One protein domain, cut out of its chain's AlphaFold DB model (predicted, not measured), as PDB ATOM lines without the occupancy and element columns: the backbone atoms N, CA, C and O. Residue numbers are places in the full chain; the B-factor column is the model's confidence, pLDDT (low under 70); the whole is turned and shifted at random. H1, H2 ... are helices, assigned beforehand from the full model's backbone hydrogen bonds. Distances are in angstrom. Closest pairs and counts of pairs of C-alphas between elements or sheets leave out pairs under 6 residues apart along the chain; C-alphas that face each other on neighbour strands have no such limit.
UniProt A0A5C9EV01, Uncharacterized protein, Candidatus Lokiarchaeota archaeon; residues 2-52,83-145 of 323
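Overview. This is residues 2 to 52 and 83 to 145 of the 323 residues of an uncharacterized protein of Candidatus Lokiarchaeota archaeon (UniProt A0A5C9EV01). H2 and H5 lie side by side as the core of a bundle of four neighbouring helices, H2, H3, H4 and H5; H4 crosses H5, and H3 lengthens the body at one end. At the other end H1 folds back from H2 like an arm, and its residues 2 to 9 stick out. The printed part has 114 residues with five named helices, H1 to H5 in chain order, and no named strand: all helix. It is compact, with a radius of gyration of the C-alphas of 14.6 A and spans of 48 by 34 by 25 A.

Along the chain. H1, residues 2 to 20, begins at C-alpha 2 (239.278, 239.644, 120.466) and is 27.3 A long. H2, residues 23 to 44, is 31.2 A long. H3, residues 85 to 100, measures 21.8 A, and H4, residues 107 to 122, 22.6 A. H5, residues 129 to 144, measures 23.1 A and ends at C-alpha 144 (233.668, 225.901, 126.157).

Arrangement. H2, the hub, touches H5 at a shallow tilt of 21 degrees, the same way; the closest C-alphas, of Leu 34 and Tyr 139, are 5.9 A apart. With residues 34 to 42 alone H2 touches H3, closest at C-alphas 35 and 85, 6.3 A. H1 and H2 form a hairpin, closest at C-alphas 17 and 23, 6.0 A. H3 and H4 form another, closest at C-alphas 86 and 114, 5.5 A. H4 and H5 form a third at a steep tilt of 45 degrees, closest at C-alphas 116 and 131, 6.8 A. H1 is apart from H3, H4 and H5. Every O i to N i+4 pair is within hydrogen-bond range in H2, H3 and H4; H1 has 14 of 15, H5 11 of 12.

Size, cuts and confidence. The C-alphas farthest apart, of Ile 19 and Asn 99, are 47.9 A apart. Residues 53 to 82 are not printed; C-alphas 52 and 83 are 6.9 A apart across the cut. Of the links printed whole, no link is long. Mean pLDDT of the printed part is 74.8, with residues 2 to 8 and 42 to 49 among those under 70.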
ATOM      1  N   LYS A   2     239.174 239.104 119.076       41.25
ATOM      2  CA  LYS A   2     239.278 239.644 120.466       41.25
ATOM      3  C   LYS A   2     239.538 238.610 121.591       41.25
ATOM      4  O   LYS A   2     240.122 238.958 122.613       41.25
ATOM      5  N   ASN A   3     239.142 237.347 121.410       53.44
ATOM      6  CA  ASN A   3     239.296 236.299 122.436       53.44
ATOM      7  C   ASN A   3     240.720 235.734 122.564       53.44
ATOM      8  O   ASN A   3     241.066 235.237 123.633       53.44
ATOM      9  N   ASN A   4     241.542 235.812 121.513       58.62
ATOM     10  CA  ASN A   4     242.909 235.277 121.555       58.62
ATOM     11  C   ASN A   4     243.846 236.238 122.293       58.62
ATOM     12  O   ASN A   4     244.720 235.814 123.039       58.62
ATOM     13  N   GLU A   5     243.602 237.540 122.155       65.50
ATOM     14  CA  GLU A   5     244.382 238.579 122.823       65.50
ATOM     15  C   GLU A   5     244.190 238.562 124.350       65.50
ATOM     16  O   GLU A   5     245.142 238.754 125.103       65.50
ATOM     17  N   THR A   6     242.975 238.274 124.828       64.25
ATOM     18  CA  THR A   6     242.674 238.131 126.266       64.25
ATOM     19  C   THR A   6     243.302 236.878 126.869       64.25
ATOM     20  O   THR A   6     243.831 236.951 127.976       64.25
ATOM     21  N   ILE A   7     243.314 235.756 126.140       67.69
ATOM     22  CA  ILE A   7     244.014 234.531 126.565       67.69
ATOM     23  C   ILE A   7     245.523 234.787 126.641       67.69
ATOM     24  O   ILE A   7     246.142 234.472 127.651       67.69
ATOM     25  N   LEU A   8     246.104 235.432 125.626       67.81
ATOM     26  CA  LEU A   8     247.532 235.748 125.597       67.81
ATOM     27  C   LEU A   8     247.938 236.674 126.758       67.81
ATOM     28  O   LEU A   8     248.970 236.462 127.392       67.81
ATOM     29  N   LYS A   9     247.109 237.679 127.072       70.19
ATOM     30  CA  LYS A   9     247.304 238.566 128.232       70.19
ATOM     31  C   LYS A   9     247.199 237.809 129.559       70.19
ATOM     32  O   LYS A   9     247.988 238.082 130.457       70.19
ATOM     33  N   LEU A  10     246.281 236.846 129.672       70.38
ATOM     34  CA  LEU A  10     246.152 236.003 130.862       70.38
ATOM     35  C   LEU A  10     247.370 235.083 131.042       70.38
ATOM     36  O   LEU A  10     247.899 235.002 132.145       70.38
ATOM     37  N   CYS A  11     247.863 234.455 129.971       72.62
ATOM     38  CA  CYS A  11     249.077 233.632 130.008       72.62
ATOM     39  C   CYS A  11     250.303 234.445 130.446       72.62
ATOM     40  O   CYS A  11     251.011 234.030 131.361       72.62
ATOM     41  N   LYS A  12     250.494 235.643 129.874       70.69
ATOM     42  CA  LYS A  12     251.564 236.568 130.282       70.69
ATOM     43  C   LYS A  12     251.431 236.999 131.745       70.69
ATOM     44  O   LYS A  12     252.426 237.077 132.456       70.69
ATOM     45  N   LEU A  13     250.209 237.250 132.220       68.88
ATOM     46  CA  LEU A  13     249.966 237.606 133.620       68.88
ATOM     47  C   LEU A  13     250.311 236.449 134.570       68.88
ATOM     48  O   LEU A  13     250.927 236.681 135.604       68.88
ATOM     49  N   ILE A  14     249.958 235.210 134.214       72.38
ATOM     50  CA  ILE A  14     250.320 234.013 134.989       72.38
ATOM     51  C   ILE A  14     251.845 233.874 135.076       72.38
ATOM     52  O   ILE A  14     252.371 233.599 136.152       72.38
ATOM     53  N   GLU A  15     252.555 234.093 133.970       71.81
ATOM     54  CA  GLU A  15     254.017 234.023 133.905       71.81
ATOM     55  C   GLU A  15     254.688 235.096 134.780       71.81
ATOM     56  O   GLU A  15     255.523 234.777 135.625       71.81
ATOM     57  N   ILE A  16     254.234 236.348 134.689       68.06
ATOM     58  CA  ILE A  16     254.720 237.454 135.530       68.06
ATOM     59  C   ILE A  16     254.420 237.197 137.017       68.06
ATOM     60  O   ILE A  16     255.247 237.482 137.886       68.06
ATOM     61  N   CYS A  17     253.257 236.632 137.342       65.81
ATOM     62  CA  CYS A  17     252.894 236.292 138.718       65.81
ATOM     63  C   CYS A  17     253.701 235.111 139.278       65.81
ATOM     64  O   CYS A  17     253.992 235.114 140.473       65.81
ATOM     65  N   LYS A  18     254.116 234.146 138.443       70.75
ATOM     66  CA  LYS A  18     255.065 233.091 138.844       70.75
ATOM     67  C   LYS A  18     256.432 233.678 139.201       70.75
ATOM     68  O   LYS A  18     257.009 233.280 140.207       70.75
ATOM     69  N   ILE A  19     256.911 234.649 138.419       70.75
ATOM     70  CA  ILE A  19     258.205 235.320 138.638       70.75
ATOM     71  C   ILE A  19     258.170 236.201 139.897       70.75
ATOM     72  O   ILE A  19     259.115 236.211 140.678       70.75
ATOM     73  N   THR A  20     257.073 236.927 140.124       70.88
ATOM     74  CA  THR A  20     256.950 237.901 141.228       70.88
ATOM     75  C   THR A  20     256.377 237.324 142.527       70.88
ATOM     76  O   THR A  20     256.274 238.048 143.514       70.88
ATOM     77  N   GLN A  21     255.938 236.058 142.523       69.44
ATOM     78  CA  GLN A  21     255.183 235.391 143.600       69.44
ATOM     79  C   GLN A  21     253.954 236.167 144.124       69.44
ATOM     80  O   GLN A  21     253.399 235.853 145.180       69.44
ATOM     81  N   ASN A  22     253.467 237.169 143.384       70.75
ATOM     82  CA  ASN A  22     252.322 237.984 143.779       70.75
ATOM     83  C   ASN A  22     251.013 237.370 143.262       70.75
ATOM     84  O   ASN A  22     250.410 237.828 142.288       70.75
ATOM     85  N   TYR A  23     250.577 236.305 143.934       75.56
ATOM     86  CA  TYR A  23     249.374 235.548 143.577       75.56
ATOM     87  C   TYR A  23     248.060 236.261 143.934       75.56
ATOM     88  O   TYR A  23     247.014 235.932 143.373       75.56
ATOM     89  N   GLY A  24     248.089 237.281 144.799       73.69
ATOM     90  CA  GLY A  24     246.892 238.039 145.189       73.69
ATOM     91  C   GLY A  24     246.263 238.798 144.016       73.69
ATOM     92  O   GLY A  24     245.065 238.680 143.759       73.69
ATOM     93  N   LYS A  25     247.081 239.508 143.223       72.50
ATOM     94  CA  LYS A  25     246.602 240.215 142.018       72.50
ATOM     95  C   LYS A  25     246.058 239.252 140.957       72.50
ATOM     96  O   LYS A  25     245.049 239.549 140.312       72.50
ATOM     97  N   LEU A  26     246.692 238.087 140.801       75.81
ATOM     98  CA  LEU A  26     246.227 237.035 139.895       75.81
ATOM     99  C   LEU A  26     244.861 236.494 140.331       75.81
ATOM    100  O   LEU A  26     243.948 236.388 139.516       75.81
ATOM    101  N   THR A  27     244.708 236.228 141.628       77.00
ATOM    102  CA  THR A  27     243.465 235.743 142.233       77.00
ATOM    103  C   THR A  27     242.308 236.712 141.991       77.00
ATOM    104  O   THR A  27     241.249 236.313 141.508       77.00
ATOM    105  N   GLN A  28     242.519 238.000 142.270       77.44
ATOM    106  CA  GLN A  28     241.507 239.032 142.052       77.44
ATOM    107  C   GLN A  28     241.118 239.139 140.572       77.44
ATOM    108  O   GLN A  28     239.935 239.224 140.242       77.44
ATOM    109  N   THR A  29     242.102 239.078 139.671       73.88
ATOM    110  CA  THR A  29     241.865 239.139 138.222       73.88
ATOM    111  C   THR A  29     241.065 237.930 137.731       73.88
ATOM    112  O   THR A  29     240.086 238.098 137.006       73.88
ATOM    113  N   LEU A  30     241.418 236.714 138.162       77.25
ATOM    114  CA  LEU A  30     240.687 235.490 137.817       77.25
ATOM    115  C   LEU A  30     239.255 235.501 138.354       77.25
ATOM    116  O   LEU A  30     238.329 235.106 137.645       77.25
ATOM    117  N   TYR A  31     239.047 236.005 139.570       78.44
ATOM    118  CA  TYR A  31     237.709 236.144 140.140       78.44
ATOM    119  C   TYR A  31     236.834 237.117 139.332       78.44
ATOM    120  O   TYR A  31     235.670 236.824 139.051       78.44
ATOM    121  N   ILE A  32     237.399 238.249 138.892       76.25
ATOM    122  CA  ILE A  32     236.711 239.203 138.007       76.25
ATOM    123  C   ILE A  32     236.359 238.540 136.671       76.25
ATOM    124  O   ILE A  32     235.231 238.684 136.202       76.25
ATOM    125  N   LEU A  33     237.284 237.782 136.073       78.50
ATOM    126  CA  LEU A  33     237.037 237.065 134.818       78.50
ATOM    127  C   LEU A  33     235.901 236.045 134.950       78.50
ATOM    128  O   LEU A  33     235.011 236.028 134.104       78.50
ATOM    129  N   LEU A  34     235.881 235.253 136.025       80.75
ATOM    130  CA  LEU A  34     234.786 234.320 136.308       80.75
ATOM    131  C   LEU A  34     233.453 235.041 136.525       80.75
ATOM    132  O   LEU A  34     232.428 234.609 136.002       80.75
ATOM    133  N   SER A  35     233.452 236.160 137.255       78.81
ATOM    134  CA  SER A  35     232.238 236.959 137.456       78.81
ATOM    135  C   SER A  35     231.717 237.551 136.144       78.81
ATOM    136  O   SER A  35     230.506 237.595 135.929       78.81
ATOM    137  N   ASN A  36     232.611 238.021 135.275       78.38
ATOM    138  CA  ASN A  36     232.243 238.564 133.970       78.38
ATOM    139  C   ASN A  36     231.700 237.467 133.057       78.38
ATOM    140  O   ASN A  36     230.667 237.674 132.429       78.38
ATOM    141  N   GLN A  37     232.333 236.292 133.058       80.88
ATOM    142  CA  GLN A  37     231.852 235.123 132.327       80.88
ATOM    143  C   GLN A  37     230.452 234.711 132.800       80.88
ATOM    144  O   GLN A  37     229.579 234.459 131.977       80.88
ATOM    145  N   ALA A  38     230.202 234.722 134.114       81.12
ATOM    146  CA  ALA A  38     228.885 234.426 134.670       81.12
ATOM    147  C   ALA A  38     227.814 235.393 134.152       81.12
ATOM    148  O   ALA A  38     226.759 234.965 133.686       81.12
ATOM    149  N   ASN A  39     228.102 236.697 134.194       75.56
ATOM    150  CA  ASN A  39     227.206 237.725 133.671       75.56
ATOM    151  C   ASN A  39     226.997 237.578 132.159       75.56
ATOM    152  O   ASN A  39     225.873 237.719 131.691       75.56
ATOM    153  N   GLU A  40     228.046 237.276 131.394       75.56
ATOM    154  CA  GLU A  40     227.948 237.077 129.948       75.56
ATOM    155  C   GLU A  40     227.061 235.878 129.597       75.56
ATOM    156  O   GLU A  40     226.187 236.000 128.740       75.56
ATOM    157  N   ILE A  41     227.241 234.747 130.284       76.00
ATOM    158  CA  ILE A  41     226.395 233.558 130.137       76.00
ATOM    159  C   ILE A  41     224.940 233.907 130.460       76.00
ATOM    160  O   ILE A  41     224.045 233.629 129.662       76.00
ATOM    161  N   GLY A  42     224.710 234.562 131.600       68.50
ATOM    162  CA  GLY A  42     223.383 234.996 132.013       68.50
ATOM    163  C   GLY A  42     222.715 235.891 130.973       68.50
ATOM    164  O   GLY A  42     221.608 235.591 130.537       68.50
ATOM    165  N   ILE A  43     223.417 236.923 130.500       68.88
ATOM    166  CA  ILE A  43     222.923 237.826 129.456       68.88
ATOM    167  C   ILE A  43     222.639 237.043 128.171       68.88
ATOM    168  O   ILE A  43     221.555 237.163 127.624       68.88
ATOM    169  N   ARG A  44     223.534 236.186 127.675       65.62
ATOM    170  CA  ARG A  44     223.266 235.420 126.438       65.62
ATOM    171  C   ARG A  44     221.993 234.569 126.526       65.62
ATOM    172  O   ARG A  44     221.310 234.410 125.518       65.62
ATOM    173  N   LEU A  45     221.668 234.094 127.726       65.25
ATOM    174  CA  LEU A  45     220.477 233.311 128.051       65.25
ATOM    175  C   LEU A  45     219.238 234.147 128.424       65.25
ATOM    176  O   LEU A  45     218.185 233.579 128.702       65.25
ATOM    177  N   GLY A  46     219.332 235.478 128.430       61.28
ATOM    178  CA  GLY A  46     218.216 236.373 128.753       61.28
ATOM    179  C   GLY A  46     218.010 236.650 130.248       61.28
ATOM    180  O   GLY A  46     216.984 237.209 130.633       61.28
ATOM    181  N   PHE A  47     218.965 236.283 131.105       66.81
ATOM    182  CA  PHE A  47     218.949 236.623 132.527       66.81
ATOM    183  C   PHE A  47     219.518 238.025 132.779       66.81
ATOM    184  O   PHE A  47     220.492 238.430 132.137       66.81
ATOM    185  N   PRO A  48     218.975 238.767 133.764       65.00
ATOM    186  CA  PRO A  48     219.547 240.044 134.160       65.00
ATOM    187  C   PRO A  48     220.951 239.846 134.756       65.00
ATOM    188  O   PRO A  48     221.193 238.831 135.426       65.00
ATOM    189  N   PRO A  49     221.876 240.804 134.557       69.06
ATOM    190  CA  PRO A  49     223.206 240.740 135.149       69.06
ATOM    191  C   PRO A  49     223.125 240.741 136.679       69.06
ATOM    192  O   PRO A  49     222.198 241.297 137.274       69.06
ATOM    193  N   ARG A  50     224.115 240.128 137.333       72.62
ATOM    194  CA  ARG A  50     224.216 240.130 138.798       72.62
ATOM    195  C   ARG A  50     224.341 241.572 139.295       72.62
ATOM    196  O   ARG A  50     225.194 242.320 138.822       72.62
ATOM    197  N   SER A  51     223.533 241.960 140.280       59.91
ATOM    198  CA  SER A  51     223.711 243.240 140.971       59.91
ATOM    199  C   SER A  51     225.017 243.180 141.760       59.91
ATOM    200  O   SER A  51     225.068 242.486 142.767       59.91
ATOM    201  N   HIS A  52     226.085 243.848 141.332       52.31
ATOM    202  CA  HIS A  52     227.299 243.889 142.148       52.31
ATOM    203  C   HIS A  52     226.973 244.548 143.499       52.31
ATOM    204  O   HIS A  52     226.321 245.598 143.511       52.31
ATOM    205  N   PRO A  83     225.957 238.679 146.231       56.19
ATOM    206  CA  PRO A  83     225.479 237.898 145.105       56.19
ATOM    207  C   PRO A  83     226.632 237.019 144.643       56.19
ATOM    208  O   PRO A  83     227.593 237.480 144.020       56.19
ATOM    209  N   SER A  84     226.543 235.752 145.023       73.50
ATOM    210  CA  SER A  84     227.595 234.784 144.794       73.50
ATOM    211  C   SER A  84     227.522 234.260 143.360       73.50
ATOM    212  O   SER A  84     226.443 234.197 142.756       73.50
ATOM    213  N   ILE A  85     228.674 233.990 142.748       82.44
ATOM    214  CA  ILE A  85     228.765 233.428 141.390       82.44
ATOM    215  C   ILE A  85     228.030 232.087 141.388       82.44
ATOM    216  O   ILE A  85     227.217 231.825 140.502       82.44
ATOM    217  N   TYR A  86     228.217 231.311 142.457       85.81
ATOM    218  CA  TYR A  86     227.493 230.076 142.708       85.81
ATOM    219  C   TYR A  86     225.964 230.245 142.676       85.81
ATOM    220  O   TYR A  86     225.293 229.541 141.925       85.81
ATOM    221  N   ASN A  87     225.395 231.184 143.449       82.44
ATOM    222  CA  ASN A  87     223.936 231.356 143.521       82.44
ATOM    223  C   ASN A  87     223.347 231.754 142.167       82.44
ATOM    224  O   ASN A  87     222.212 231.399 141.852       82.44
ATOM    225  N   TYR A  88     224.112 232.488 141.361       80.69
ATOM    226  CA  TYR A  88     223.682 232.879 140.029       80.69
ATOM    227  C   TYR A  88     223.641 231.692 139.067       80.69
ATOM    228  O   TYR A  88     222.619 231.483 138.417       80.69
ATOM    229  N   TYR A  89     224.690 230.865 139.034       83.38
ATOM    230  CA  TYR A  89     224.674 229.639 138.237       83.38
ATOM    231  C   TYR A  89     223.610 228.649 138.708       83.38
ATOM    232  O   TYR A  89     222.922 228.064 137.877       83.38
ATOM    233  N   LEU A  90     223.399 228.527 140.020       84.38
ATOM    234  CA  LEU A  90     222.325 227.706 140.573       84.38
ATOM    235  C   LEU A  90     220.950 228.208 140.120       84.38
ATOM    236  O   LEU A  90     220.099 227.415 139.736       84.38
ATOM    237  N   LYS A  91     220.729 229.529 140.115       80.06
ATOM    238  CA  LYS A  91     219.481 230.120 139.621       80.06
ATOM    239  C   LYS A  91     219.270 229.828 138.136       80.06
ATOM    240  O   LYS A  91     218.156 229.481 137.753       80.06
ATOM    241  N   ILE A  92     220.319 229.942 137.320       78.81
ATOM    242  CA  ILE A  92     220.260 229.591 135.896       78.81
ATOM    243  C   ILE A  92     219.902 228.112 135.741       78.81
ATOM    244  O   ILE A  92     218.937 227.809 135.048       78.81
ATOM    245  N   ASN A  93     220.597 227.207 136.436       81.88
ATOM    246  CA  ASN A  93     220.297 225.777 136.402       81.88
ATOM    247  C   ASN A  93     218.877 225.466 136.861       81.88
ATOM    248  O   ASN A  93     218.199 224.711 136.189       81.88
ATOM    249  N   ASN A  94     218.392 226.066 137.948       77.06
ATOM    250  CA  ASN A  94     217.029 225.829 138.425       77.06
ATOM    251  C   ASN A  94     215.997 226.261 137.386       77.06
ATOM    252  O   ASN A  94     215.025 225.554 137.147       77.06
ATOM    253  N   ILE A  95     216.216 227.407 136.742       71.81
ATOM    254  CA  ILE A  95     215.313 227.904 135.706       71.81
ATOM    255  C   ILE A  95     215.407 227.023 134.459       71.81
ATOM    256  O   ILE A  95     214.377 226.738 133.859       71.81
ATOM    257  N   MET A  96     216.592 226.536 134.091       71.44
ATOM    258  CA  MET A  96     216.764 225.607 132.972       71.44
ATOM    259  C   MET A  96     216.197 224.216 133.271       71.44
ATOM    260  O   MET A  96     215.502 223.667 132.430       71.44
ATOM    261  N   ALA A  97     216.366 223.677 134.473       73.44
ATOM    262  CA  ALA A  97     215.793 222.403 134.892       73.44
ATOM    263  C   ALA A  97     214.262 222.486 134.940       73.44
ATOM    264  O   ALA A  97     213.570 221.682 134.326       73.44
ATOM    265  N   GLN A  98     213.708 223.538 135.555       68.06
ATOM    266  CA  GLN A  98     212.260 223.766 135.574       68.06
ATOM    267  C   GLN A  98     211.688 223.971 134.173       68.06
ATOM    268  O   GLN A  98     210.532 223.621 133.916       68.06
ATOM    269  N   ASN A  99     212.469 224.565 133.260       55.88
ATOM    270  CA  ASN A  99     211.953 224.916 131.950       55.88
ATOM    271  C   ASN A  99     212.213 223.901 130.838       55.88
ATOM    272  O   ASN A  99     211.365 223.748 129.959       55.88
ATOM    273  N   ILE A 100     213.356 223.249 130.865       63.72
ATOM    274  CA  ILE A 100     213.943 222.480 129.767       63.72
ATOM    275  C   ILE A 100     214.307 221.068 130.256       63.72
ATOM    276  O   ILE A 100     214.531 220.190 129.431       63.72
ATOM    277  N   ASP A 101     214.275 220.818 131.574       71.62
ATOM    278  CA  ASP A 101     214.742 219.571 132.199       71.62
ATOM    279  C   ASP A 101     216.191 219.253 131.787       71.62
ATOM    280  O   ASP A 101     216.558 218.128 131.450       71.62
ATOM    281  N   PHE A 102     216.989 220.324 131.730       72.81
ATOM    282  CA  PHE A 102     218.378 220.337 131.298       72.81
ATOM    283  C   PHE A 102     219.212 221.131 132.303       72.81
ATOM    284  O   PHE A 102     218.857 222.256 132.671       72.81
ATOM    285  N   GLU A 103     220.333 220.555 132.723       77.31
ATOM    286  CA  GLU A 103     221.297 221.207 133.602       77.31
ATOM    287  C   GLU A 103     222.457 221.747 132.769       77.31
ATOM    288  O   GLU A 103     223.218 220.988 132.174       77.31
ATOM    289  N   LEU A 104     222.594 223.072 132.725       78.56
ATOM    290  CA  LEU A 104     223.648 223.720 131.947       78.56
ATOM    291  C   LEU A 104     225.020 223.573 132.611       78.56
ATOM    292  O   LEU A 104     226.036 223.431 131.934       78.56
ATOM    293  N   PHE A 105     225.047 223.638 133.941       84.12
ATOM    294  CA  PHE A 105     226.261 223.494 134.733       84.12
ATOM    295  C   PHE A 105     226.219 222.178 135.511       84.12
ATOM    296  O   PHE A 105     225.313 222.006 136.327       84.12
ATOM    297  N   PRO A 106     227.191 221.270 135.339       83.81
ATOM    298  CA  PRO A 106     227.216 220.034 136.107       83.81
ATOM    299  C   PRO A 106     227.390 220.316 137.608       83.81
ATOM    300  O   PRO A 106     228.056 221.273 138.021       83.81
ATOM    301  N   ALA A 107     226.816 219.453 138.450       81.81
ATOM    302  CA  ALA A 107     226.836 219.607 139.907       81.81
ATOM    303  C   ALA A 107     228.255 219.645 140.513       81.81
ATOM    304  O   ALA A 107     228.459 220.195 141.598       81.81
ATOM    305  N   GLU A 108     229.239 219.051 139.837       83.75
ATOM    306  CA  GLU A 108     230.652 219.102 140.222       83.75
ATOM    307  C   GLU A 108     231.250 220.504 140.033       83.75
ATOM    308  O   GLU A 108     231.826 221.061 140.971       83.75
ATOM    309  N   LEU A 109     231.003 221.134 138.879       83.81
ATOM    310  CA  LEU A 109     231.437 222.505 138.593       83.81
ATOM    311  C   LEU A 109     230.839 223.482 139.610       83.81
ATOM    312  O   LEU A 109     231.553 224.309 140.178       83.81
ATOM    313  N   LEU A 110     229.547 223.342 139.925       84.38
ATOM    314  CA  LEU A 110     228.885 224.166 140.941       84.38
ATOM    315  C   LEU A 110     229.508 224.004 142.335       84.38
ATOM    316  O   LEU A 110     229.697 224.997 143.046       84.38
ATOM    317  N   ARG A 111     229.862 222.775 142.733       84.94
ATOM    318  CA  ARG A 111     230.557 222.513 144.004       84.94
ATOM    319  C   ARG A 111     231.930 223.180 144.043       84.94
ATOM    320  O   ARG A 111     232.266 223.803 145.055       84.94
ATOM    321  N   ASN A 112     232.680 223.115 142.947       84.00
ATOM    322  CA  ASN A 112     234.006 223.720 142.847       84.00
ATOM    323  C   ASN A 112     233.936 225.254 142.885       84.00
ATOM    324  O   ASN A 112     234.660 225.877 143.663       84.00
ATOM    325  N   VAL A 113     232.991 225.860 142.156       84.88
ATOM    326  CA  VAL A 113     232.723 227.308 142.215       84.88
ATOM    327  C   VAL A 113     232.388 227.740 143.643       84.88
ATOM    328  O   VAL A 113     232.991 228.684 144.151       84.88
ATOM    329  N   LYS A 114     231.491 227.019 144.329       86.06
ATOM    330  CA  LYS A 114     231.120 227.317 145.722       86.06
ATOM    331  C   LYS A 114     232.326 227.258 146.658       86.06
ATOM    332  O   LYS A 114     232.503 228.144 147.491       86.06
ATOM    333  N   LYS A 115     233.152 226.216 146.536       84.75
ATOM    334  CA  LYS A 115     234.337 226.012 147.380       84.75
ATOM    335  C   LYS A 115     235.344 227.147 147.204       84.75
ATOM    336  O   LYS A 115     235.806 227.709 148.194       84.75
ATOM    337  N   ILE A 116     235.649 227.504 145.961       83.38
ATOM    338  CA  ILE A 116     236.590 228.578 145.632       83.38
ATOM    339  C   ILE A 116     236.061 229.928 146.103       83.38
ATOM    340  O   ILE A 116     236.811 230.702 146.687       83.38
ATOM    341  N   GLU A 117     234.779 230.209 145.894       82.75
ATOM    342  CA  GLU A 117     234.162 231.467 146.304       82.75
ATOM    343  C   GLU A 117     234.171 231.640 147.831       82.75
ATOM    344  O   GLU A 117     234.541 232.700 148.340       82.75
ATOM    345  N   LEU A 118     233.867 230.575 148.581       83.31
ATOM    346  CA  LEU A 118     233.984 230.576 150.042       83.31
ATOM    347  C   LEU A 118     235.424 230.828 150.503       83.31
ATOM    348  O   LEU A 118     235.648 231.611 151.426       83.31
ATOM    349  N   LEU A 119     236.402 230.189 149.856       81.44
ATOM    350  CA  LEU A 119     237.817 230.384 150.169       81.44
ATOM    351  C   LEU A 119     238.286 231.800 149.822       81.44
ATOM    352  O   LEU A 119     238.943 232.415 150.653       81.44
ATOM    353  N   TYR A 120     237.884 232.339 148.669       81.44
ATOM    354  CA  TYR A 120     238.180 233.707 148.232       81.44
ATOM    355  C   TYR A 120     237.714 234.743 149.256       81.44
ATOM    356  O   TYR A 120     238.468 235.644 149.635       81.44
ATOM    357  N   HIS A 121     236.482 234.598 149.749       79.75
ATOM    358  CA  HIS A 121     235.938 235.489 150.768       79.75
ATOM    359  C   HIS A 121     236.622 235.308 152.127       79.75
ATOM    360  O   HIS A 121     236.916 236.300 152.795       79.75
ATOM    361  N   LYS A 122     236.926 234.065 152.521       81.06
ATOM    362  CA  LYS A 122     237.602 233.767 153.791       81.06
ATOM    363  C   LYS A 122     239.040 234.293 153.824       81.06
ATOM    364  O   LYS A 122     239.480 234.781 154.860       81.06
ATOM    365  N   SER A 123     239.759 234.226 152.706       76.88
ATOM    366  CA  SER A 123     241.160 234.646 152.601       76.88
ATOM    367  C   SER A 123     241.352 236.087 152.116       76.88
ATOM    368  O   SER A 123     242.475 236.482 151.801       76.88
ATOM    369  N   LYS A 124     240.271 236.882 152.046       75.25
ATOM    370  CA  LYS A 124     240.273 238.275 151.557       75.25
ATOM    371  C   LYS A 124     240.964 238.432 150.190       75.25
ATOM    372  O   LYS A 124     241.642 239.425 149.942       75.25
ATOM    373  N   GLY A 125     240.780 237.456 149.302       68.12
ATOM    374  CA  GLY A 125     241.304 237.495 147.936       68.12
ATOM    375  C   GLY A 125     242.718 236.942 147.739       68.12
ATOM    376  O   GLY A 125     243.246 237.070 146.640       68.12
ATOM    377  N   ASN A 126     243.323 236.300 148.745       72.75
ATOM    378  CA  ASN A 126     244.598 235.597 148.579       72.75
ATOM    379  C   ASN A 126     244.370 234.076 148.553       72.75
ATOM    380  O   ASN A 126     244.116 233.474 149.596       72.75
ATOM    381  N   LEU A 127     244.389 233.444 147.374       77.81
ATOM    382  CA  LEU A 127     244.200 231.994 147.253       77.81
ATOM    383  C   LEU A 127     245.526 231.256 147.017       77.81
ATOM    384  O   LEU A 127     246.349 231.714 146.223       77.81
ATOM    385  N   PRO A 128     245.721 230.079 147.646       76.19
ATOM    386  CA  PRO A 128     246.836 229.192 147.327       76.19
ATOM    387  C   PRO A 128     246.836 228.760 145.855       76.19
ATOM    388  O   PRO A 128     245.775 228.579 145.252       76.19
ATOM    389  N   LEU A 129     248.027 228.493 145.310       73.06
ATOM    390  CA  LEU A 129     248.246 228.116 143.905       73.06
ATOM    391  C   LEU A 129     247.360 226.951 143.426       73.06
ATOM    392  O   LEU A 129     246.858 226.980 142.305       73.06
ATOM    393  N   ALA A 130     247.107 225.960 144.286       75.12
ATOM    394  CA  ALA A 130     246.250 224.820 143.959       75.12
ATOM    395  C   ALA A 130     244.822 225.240 143.556       75.12
ATOM    396  O   ALA A 130     244.248 224.692 142.619       75.12
ATOM    397  N   TYR A 131     244.260 226.257 144.218       79.94
ATOM    398  CA  TYR A 131     242.922 226.766 143.908       79.94
ATOM    399  C   TYR A 131     242.918 227.737 142.725       79.94
ATOM    400  O   TYR A 131     241.894 227.889 142.062       79.94
ATOM    401  N   LEU A 132     244.060 228.361 142.425       78.00
ATOM    402  CA  LEU A 132     244.228 229.168 141.219       78.00
ATOM    403  C   LEU A 132     244.156 228.310 139.951       78.00
ATOM    404  O   LEU A 132     243.494 228.721 139.000       78.00
ATOM    405  N   SER A 133     244.756 227.111 139.955       78.31
ATOM    406  CA  SER A 133     244.603 226.150 138.846       78.31
ATOM    407  C   SER A 133     243.133 225.799 138.628       78.31
ATOM    408  O   SER A 133     242.617 225.956 137.525       78.31
ATOM    409  N   GLN A 134     242.421 225.465 139.709       82.31
ATOM    410  CA  GLN A 134     240.995 225.130 139.651       82.31
ATOM    411  C   GLN A 134     240.139 226.302 139.137       82.31
ATOM    412  O   GLN A 134     239.206 226.095 138.369       82.31
ATOM    413  N   MET A 135     240.457 227.551 139.502       80.12
ATOM    414  CA  MET A 135     239.772 228.732 138.952       80.12
ATOM    415  C   MET A 135     239.977 228.884 137.445       80.12
ATOM    416  O   MET A 135     239.042 229.258 136.735       80.12
ATOM    417  N   ILE A 136     241.194 228.623 136.965       79.50
ATOM    418  CA  ILE A 136     241.529 228.686 135.540       79.50
ATOM    419  C   ILE A 136     240.793 227.578 134.780       79.50
ATOM    420  O   ILE A 136     240.193 227.853 133.743       79.50
ATOM    421  N   GLU A 137     240.787 226.357 135.312       83.56
ATOM    422  CA  GLU A 137     240.064 225.215 134.741       83.56
ATOM    423  C   GLU A 137     238.568 225.518 134.607       83.56
ATOM    424  O   GLU A 137     238.036 225.463 133.499       83.56
ATOM    425  N   ILE A 138     237.922 225.975 135.685       83.06
ATOM    426  CA  ILE A 138     236.506 226.377 135.669       83.06
ATOM    427  C   ILE A 138     236.263 227.484 134.641       83.06
ATOM    428  O   ILE A 138     235.273 227.450 133.912       83.06
ATOM    429  N   TYR A 139     237.152 228.479 134.559       81.25
ATOM    430  CA  TYR A 139     237.016 229.558 133.582       81.25
ATOM    431  C   TYR A 139     237.024 229.024 132.143       81.25
ATOM    432  O   TYR A 139     236.199 229.441 131.327       81.25
ATOM    433  N   PHE A 140     237.917 228.086 131.824       79.31
ATOM    434  CA  PHE A 140     237.972 227.482 130.496       79.31
ATOM    435  C   PHE A 140     236.805 226.529 130.228       79.31
ATOM    436  O   PHE A 140     236.284 226.547 129.115       79.31
ATOM    437  N   GLU A 141     236.348 225.755 131.211       81.50
ATOM    438  CA  GLU A 141     235.140 224.931 131.079       81.50
ATOM    439  C   GLU A 141     233.911 225.785 130.768       81.50
ATOM    440  O   GLU A 141     233.215 225.530 129.789       81.50
ATOM    441  N   LEU A 142     233.705 226.874 131.512       79.94
ATOM    442  CA  LEU A 142     232.618 227.824 131.262       79.94
ATOM    443  C   LEU A 142     232.727 228.521 129.901       79.94
ATOM    444  O   LEU A 142     231.723 228.977 129.356       79.94
ATOM    445  N   LYS A 143     233.940 228.643 129.354       78.25
ATOM    446  CA  LYS A 143     234.184 229.235 128.035       78.25
ATOM    447  C   LYS A 143     233.912 228.260 126.889       78.25
ATOM    448  O   LYS A 143     233.569 228.717 125.803       78.25
ATOM    449  N   LYS A 144     234.045 226.950 127.124       77.69
ATOM    450  CA  LYS A 144     233.668 225.901 126.157       77.69
ATOM    451  C   LYS A 144     232.156 225.837 125.932       77.69
ATOM    452  O   LYS A 144     231.724 225.330 124.905       77.69
ATOM    453  N   ILE A 145     231.357 226.357 126.866       74.62
ATOM    454  CA  ILE A 145     229.900 226.423 126.731       74.62
ATOM    455  C   ILE A 145     229.547 227.498 125.690       74.62
ATOM    456  O   ILE A 145     229.421 228.687 125.996       74.62
TER     457      ILE A 145